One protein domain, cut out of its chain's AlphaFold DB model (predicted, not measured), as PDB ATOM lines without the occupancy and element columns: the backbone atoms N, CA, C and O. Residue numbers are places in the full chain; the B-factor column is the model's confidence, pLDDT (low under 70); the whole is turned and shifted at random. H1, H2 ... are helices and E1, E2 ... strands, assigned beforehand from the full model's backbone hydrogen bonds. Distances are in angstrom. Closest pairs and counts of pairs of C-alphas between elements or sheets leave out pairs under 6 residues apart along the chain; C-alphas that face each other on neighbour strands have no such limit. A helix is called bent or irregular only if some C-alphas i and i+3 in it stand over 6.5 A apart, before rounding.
ATOM      1  N   LEU A   2      26.125 -15.182 -28.225       90.19
ATOM      2  CA  LEU A   2      26.923 -15.156 -29.475       90.19
ATOM      3  C   LEU A   2      26.291 -14.273 -30.560       90.19
ATOM      4  O   LEU A   2      27.004 -13.517 -31.206       90.19
ATOM      5  N   GLY A   3      24.963 -14.328 -30.715       92.00
ATOM      6  CA  GLY A   3      24.240 -13.440 -31.635       92.00
ATOM      7  C   GLY A   3      24.462 -11.962 -31.299       92.00
ATOM      8  O   GLY A   3      24.892 -11.202 -32.150       92.00
ATOM      9  N   GLU A   4      24.286 -11.581 -30.030       93.88
ATOM     10  CA  GLU A   4      24.603 -10.225 -29.543       93.88
ATOM     11  C   GLU A   4      26.048  -9.802 -29.840       93.88
ATOM     12  O   GLU A   4      26.275  -8.674 -30.258       93.88
ATOM     13  N   LEU A   5      27.028 -10.697 -29.659       94.81
ATOM     14  CA  LEU A   5      28.424 -10.387 -29.969       94.81
ATOM     15  C   LEU A   5      28.643 -10.142 -31.470       94.81
ATOM     16  O   LEU A   5      29.431  -9.274 -31.833       94.81
ATOM     17  N   ILE A   6      27.958 -10.893 -32.337       95.50
ATOM     18  CA  ILE A   6      27.995 -10.695 -33.792       95.50
ATOM     19  C   ILE A   6      27.399  -9.336 -34.166       95.50
ATOM     20  O   ILE A   6      28.002  -8.594 -34.939       95.50
ATOM     21  N   GLU A   7      26.254  -8.978 -33.587       95.31
ATOM     22  CA  GLU A   7      25.628  -7.676 -33.836       95.31
ATOM     23  C   GLU A   7      26.489  -6.515 -33.319       95.31
ATOM     24  O   GLU A   7      26.669  -5.513 -34.016       95.31
ATOM     25  N   GLN A   8      27.116  -6.674 -32.150       95.38
ATOM     26  CA  GLN A   8      28.077  -5.700 -31.633       95.38
ATOM     27  C   GLN A   8      29.291  -5.570 -32.560       95.38
ATOM     28  O   GLN A   8      29.682  -4.462 -32.908       95.38
ATOM     29  N   GLY A   9      29.862  -6.691 -33.009       96.38
ATOM     30  CA  GLY A   9      31.016  -6.685 -33.905       96.38
ATOM     31  C   GLY A   9      30.727  -5.972 -35.227       96.38
ATOM     32  O   GLY A   9      31.556  -5.200 -35.703       96.38
ATOM     33  N   ARG A  10      29.533  -6.171 -35.796       95.88
ATOM     34  CA  ARG A  10      29.074  -5.444 -36.993       95.88
ATOM     35  C   ARG A  10      28.899  -3.948 -36.747       95.88
ATOM     36  O   ARG A  10      29.169  -3.153 -37.643       95.88
ATOM     37  N   THR A  11      28.453  -3.576 -35.551       96.69
ATOM     38  CA  THR A  11      28.271  -2.174 -35.155       96.69
ATOM     39  C   THR A  11      29.617  -1.465 -34.984       96.69
ATOM     40  O   THR A  11      29.796  -0.368 -35.504       96.69
ATOM     41  N   ASP A  12      30.579  -2.102 -34.314       96.94
ATOM     42  CA  ASP A  12      31.864  -1.483 -33.960       96.94
ATOM     43  C   ASP A  12      32.862  -1.438 -35.121       96.94
ATOM     44  O   ASP A  12      33.661  -0.507 -35.213       96.94
ATOM     45  N   HIS A  13      32.840  -2.446 -35.998       96.12
ATOM     46  CA  HIS A  13      33.874  -2.640 -37.024       96.12
ATOM     47  C   HIS A  13      33.344  -2.568 -38.459       96.12
ATOM     48  O   HIS A  13      34.096  -2.772 -39.405       96.12
ATOM     49  N   GLY A  14      32.057  -2.270 -38.636       94.25
ATOM     50  CA  GLY A  14      31.422  -2.168 -39.946       94.25
ATOM     51  C   GLY A  14      30.947  -3.509 -40.526       94.25
ATOM     52  O   GLY A  14      31.068  -4.568 -39.898       94.25
ATOM     53  N   PRO A  15      30.348  -3.482 -41.733       92.38
ATOM     54  CA  PRO A  15      29.676  -4.638 -42.309       92.38
ATOM     55  C   PRO A  15      30.668  -5.721 -42.740       92.38
ATOM     56  O   PRO A  15      31.514  -5.514 -43.604       92.38
ATOM     57  N   HIS A  16      30.499  -6.915 -42.183       97.19
ATOM     58  CA  HIS A  16      31.227  -8.115 -42.571       97.19
ATOM     59  C   HIS A  16      30.369  -9.356 -42.316       97.19
ATOM     60  O   HIS A  16      29.391  -9.341 -41.556       97.19
ATOM     61  N   GLU A  17      30.751 -10.459 -42.947       97.88
ATOM     62  CA  GLU A  17      30.139 -11.752 -42.689       97.88
ATOM     63  C   GLU A  17      30.942 -12.524 -41.663       97.88
ATOM     64  O   GLU A  17      32.171 -12.577 -41.715       97.88
ATOM     65  N   VAL A  18      30.227 -13.132 -40.725       97.81
ATOM     66  CA  VAL A  18      30.818 -13.889 -39.635       97.81
ATOM     67  C   VAL A  18      29.951 -15.101 -39.330       97.81
ATOM     68  O   VAL A  18      28.724 -15.014 -39.272       97.81
ATOM     69  N   PHE A  19      30.608 -16.235 -39.129       97.44
ATOM     70  CA  PHE A  19      30.006 -17.459 -38.626       97.44
ATOM     71  C   PHE A  19      30.831 -17.962 -37.444       97.44
ATOM     72  O   PHE A  19      32.047 -18.134 -37.551       97.44
ATOM     73  N   ILE A  20      30.165 -18.187 -36.312       97.12
ATOM     74  CA  ILE A  20      30.799 -18.654 -35.079       97.12
ATOM     75  C   ILE A  20      30.035 -19.865 -34.571       97.12
ATOM     76  O   ILE A  20      28.827 -19.802 -34.346       97.12
ATOM     77  N   GLN A  21      30.761 -20.951 -34.323       95.75
ATOM     78  CA  GLN A  21      30.222 -22.142 -33.686       95.75
ATOM     79  C   GLN A  21      31.179 -22.636 -32.606       95.75
ATOM     80  O   GLN A  21      32.392 -22.692 -32.807       95.75
ATOM     81  N   HIS A  22      30.629 -23.032 -31.460       95.62
ATOM     82  CA  HIS A  22      31.388 -23.637 -30.371       95.62
ATOM     83  C   HIS A  22      30.738 -24.960 -29.960       95.62
ATOM     84  O   HIS A  22      29.520 -25.031 -29.793       95.62
ATOM     85  N   ARG A  23      31.543 -26.012 -29.797       95.69
ATOM     86  CA  ARG A  23      31.079 -27.321 -29.313       95.69
ATOM     87  C   ARG A  23      30.847 -27.280 -27.804       95.69
ATOM     88  O   ARG A  23      31.616 -26.655 -27.080       95.69
ATOM     89  N   LEU A  24      29.814 -27.960 -27.324       94.31
ATOM     90  CA  LEU A  24      29.572 -28.179 -25.896       94.31
ATOM     91  C   LEU A  24      29.719 -29.670 -25.576       94.31
ATOM     92  O   LEU A  24      29.629 -30.508 -26.471       94.31
ATOM     93  N   GLY A  25      29.941 -29.989 -24.301       95.50
ATOM     94  CA  GLY A  25      30.204 -31.356 -23.855       95.50
ATOM     95  C   GLY A  25      31.662 -31.777 -24.046       95.50
ATOM     96  O   GLY A  25      32.568 -30.941 -24.066       95.50
ATOM     97  N   ARG A  39      34.455 -13.190 -43.351       98.00
ATOM     98  CA  ARG A  39      34.621 -12.750 -44.735       98.00
ATOM     99  C   ARG A  39      34.517 -11.234 -44.823       98.00
ATOM    100  O   ARG A  39      33.530 -10.636 -44.398       98.00
ATOM    101  N   THR A  40      35.536 -10.651 -45.436       97.62
ATOM    102  CA  THR A  40      35.671  -9.221 -45.724       97.62
ATOM    103  C   THR A  40      36.188  -9.032 -47.150       97.62
ATOM    104  O   THR A  40      36.489 -10.001 -47.854       97.62
ATOM    105  N   LYS A  41      36.314  -7.775 -47.586       95.88
ATOM    106  CA  LYS A  41      36.875  -7.438 -48.900       95.88
ATOM    107  C   LYS A  41      38.385  -7.694 -48.981       95.88
ATOM    108  O   LYS A  41      38.884  -8.082 -50.035       95.88
ATOM    109  N   HIS A  42      39.110  -7.464 -47.886       95.56
ATOM    110  CA  HIS A  42      40.566  -7.584 -47.824       95.56
ATOM    111  C   HIS A  42      40.986  -8.476 -46.655       95.56
ATOM    112  O   HIS A  42      40.495  -8.324 -45.539       95.56
ATOM    113  N   SER A  43      41.925  -9.392 -46.896       96.62
ATOM    114  CA  SER A  43      42.296 -10.436 -45.931       96.62
ATOM    115  C   SER A  43      42.789  -9.902 -44.586       96.62
ATOM    116  O   SER A  43      42.464 -10.494 -43.561       96.62
ATOM    117  N   ALA A  44      43.527  -8.786 -44.573       97.81
ATOM    118  CA  ALA A  44      44.024  -8.166 -43.342       97.81
ATOM    119  C   ALA A  44      42.887  -7.882 -42.344       97.81
ATOM    120  O   ALA A  44      42.948  -8.307 -41.194       97.81
ATOM    121  N   GLU A  45      41.797  -7.289 -42.830       97.44
ATOM    122  CA  GLU A  45      40.606  -6.983 -42.035       97.44
ATOM    123  C   GLU A  45      39.942  -8.252 -41.475       97.44
ATOM    124  O   GLU A  45      39.550  -8.291 -40.311       97.44
ATOM    125  N   ALA A  46      39.868  -9.331 -42.264       98.06
ATOM    126  CA  ALA A  46      39.303 -10.597 -41.791       98.06
ATOM    127  C   ALA A  46      40.131 -11.208 -40.650       98.06
ATOM    128  O   ALA A  46      39.562 -11.768 -39.710       98.06
ATOM    129  N   PHE A  47      41.462 -11.098 -40.704       98.25
ATOM    130  CA  PHE A  47      42.332 -11.577 -39.628       98.25
ATOM    131  C   PHE A  47      42.159 -10.764 -38.344       98.25
ATOM    132  O   PHE A  47      42.064 -11.356 -37.263       98.25
ATOM    133  N   ASP A  48      42.072  -9.440 -38.459       98.19
ATOM    134  CA  ASP A  48      41.880  -8.547 -37.315       98.19
ATOM    135  C   ASP A  48      40.529  -8.793 -36.635       98.19
ATOM    136  O   ASP A  48      40.469  -8.990 -35.417       98.19
ATOM    137  N   LEU A  49      39.458  -8.915 -37.422       98.38
ATOM    138  CA  LEU A  49      38.128  -9.261 -36.924       98.38
ATOM    139  C   LEU A  49      38.091 -10.650 -36.285       98.38
ATOM    140  O   LEU A  49      37.545 -10.814 -35.195       98.38
ATOM    141  N   CYS A  50      38.696 -11.662 -36.913       98.12
ATOM    142  CA  CYS A  50      38.740 -13.015 -36.354       98.12
ATOM    143  C   CYS A  50      39.459 -13.036 -34.993       98.12
ATOM    144  O   CYS A  50      38.988 -13.664 -34.037       98.12
ATOM    145  N   ARG A  51      40.562 -12.284 -34.866       98.12
ATOM    146  CA  ARG A  51      41.273 -12.096 -33.593       98.12
ATOM    147  C   ARG A  51      40.400 -11.391 -32.556       98.12
ATOM    148  O   ARG A  51      40.394 -11.817 -31.398       98.12
ATOM    149  N   TRP A  52      39.672 -10.348 -32.953       98.19
ATOM    150  CA  TRP A  52      38.755  -9.627 -32.073       98.19
ATOM    151  C   TRP A  52      37.640 -10.543 -31.556       98.19
ATOM    152  O   TRP A  52      37.504 -10.700 -30.344       98.19
ATOM    153  N   TYR A  53      36.932 -11.261 -32.437       98.19
ATOM    154  CA  TYR A  53      35.883 -12.204 -32.032       98.19
ATOM    155  C   TYR A  53      36.408 -13.279 -31.081       98.19
ATOM    156  O   TYR A  53      35.786 -13.546 -30.054       98.19
ATOM    157  N   LEU A  54      37.568 -13.879 -31.372       97.69
ATOM    158  CA  LEU A  54      38.156 -14.890 -30.491       97.69
ATOM    159  C   LEU A  54      38.432 -14.339 -29.087       97.69
ATOM    160  O   LEU A  54      38.203 -15.042 -28.099       97.69
ATOM    161  N   LYS A  55      38.935 -13.102 -28.998       97.81
ATOM    162  CA  LYS A  55      39.172 -12.423 -27.722       97.81
ATOM    163  C   LYS A  55      37.858 -12.234 -26.969       97.81
ATOM    164  O   LYS A  55      37.757 -12.690 -25.835       97.81
ATOM    165  N   GLU A  56      36.856 -11.644 -27.615       97.25
ATOM    166  CA  GLU A  56      35.580 -11.326 -26.973       97.25
ATOM    167  C   GLU A  56      34.811 -12.573 -26.523       97.25
ATOM    168  O   GLU A  56      34.241 -12.590 -25.428       97.25
ATOM    169  N   ILE A  57      34.863 -13.655 -27.307       96.38
ATOM    170  CA  ILE A  57      34.285 -14.950 -26.928       96.38
ATOM    171  C   ILE A  57      34.926 -15.460 -25.638       96.38
ATOM    172  O   ILE A  57      34.214 -15.825 -24.705       96.38
ATOM    173  N   LYS A  58      36.261 -15.456 -25.563       94.19
ATOM    174  CA  LYS A  58      36.996 -15.942 -24.388       94.19
ATOM    175  C   LYS A  58      36.764 -15.097 -23.135       94.19
ATOM    176  O   LYS A  58      36.950 -15.615 -22.038       94.19
ATOM    177  N   THR A  59      36.397 -13.824 -23.280       94.69
ATOM    178  CA  THR A  59      36.178 -12.918 -22.143       94.69
ATOM    179  C   THR A  59      34.726 -12.828 -21.688       94.69
ATOM    180  O   THR A  59      34.491 -12.648 -20.498       94.69
ATOM    181  N   ARG A  60      33.751 -12.908 -22.605       93.25
ATOM    182  CA  ARG A  60      32.342 -12.581 -22.305       93.25
ATOM    183  C   ARG A  60      31.389 -13.762 -22.417       93.25
ATOM    184  O   ARG A  60      30.310 -13.718 -21.834       93.25
ATOM    185  N   VAL A  61      31.732 -14.794 -23.191       93.44
ATOM    186  CA  VAL A  61      30.820 -15.917 -23.426       93.44
ATOM    187  C   VAL A  61      31.040 -16.978 -22.335       93.44
ATOM    188  O   VAL A  61      32.175 -17.420 -22.158       93.44
TER     189      VAL A  61
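This is residues 2 to 25 and 39 to 61 of the 72 residues of an uncharacterized protein of Verrucomicrobiales bacterium (UniProt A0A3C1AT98). Two helices, H1 and H2, cross near their middles, and one lone strand, E1, runs along the side of the pair, with the three at the corners of a triangle when seen end on. The stretch after E1, residues 23 to 25, reaches one far end of the long axis and stops there at a cut. The printed part has 47 residues with two named helices and one named strand, in the order H1, E1, H2, and its class is mostly helix. The whole is compact, with a radius of gyration of the C-alphas of 10.8 A, and its outline is elongated, spanning 35 by 18 by 16 A.

H1, residues 2 to 13, is joined by a tight link of 3 residues to E1, residues 17 to 22. Between H1 and E1 2 pairs of C-alphas are within 8 A, and the closest are those of Ile 6 and Val 18, 7.2 A apart. E1 pairs with no named strand. H2, residues 43 to 60, touches H1 with its residues 49 to 57 alone. The closest C-alphas of H1 and H2 are those of Gly 9 and Tyr 53, 7.6 A apart. The two helices run opposite ways at a steep tilt of 46 degrees, and their centres are 11.0 A apart. E1 and H2 are near each other, with 10 pairs of C-alphas within 10 A and no pair within 8 A. In both H1 and H2 every O i to N i+4 pair of the backbone is within hydrogen-bond range.

H1 begins at C-alpha 2 at (26.923, -15.156, -29.475) and ends at His 13, 16.2 A from first to last C-alpha. E1 goes from Glu 17 to His 22 and measures 17.2 A from first to last C-alpha; its C-alpha 22 is at (31.388, -23.637, -30.371). H2, the longest helix with 18 residues, goes from Ser 43 to Arg 60, 25.7 A from first to last C-alpha, and its C-alpha 60 is at (32.342, -12.581, -22.305). Neither helix is bent.

The two C-alphas farthest apart are those of Gly 25 and His 42, at 35.3 A, while the first and last printed C-alphas, of Leu 2 and Val 61, are 7.2 A apart. Residues 26 to 38 are cut out and not printed, and C-alphas 25 and 39 are 28.3 A apart across the cut. The link from E1 to H2 is the link across this cut, with 20 residues in the chain, 13 of them not printed. The mean pLDDT of the printed part is 96.2, and no printed residue is under 70.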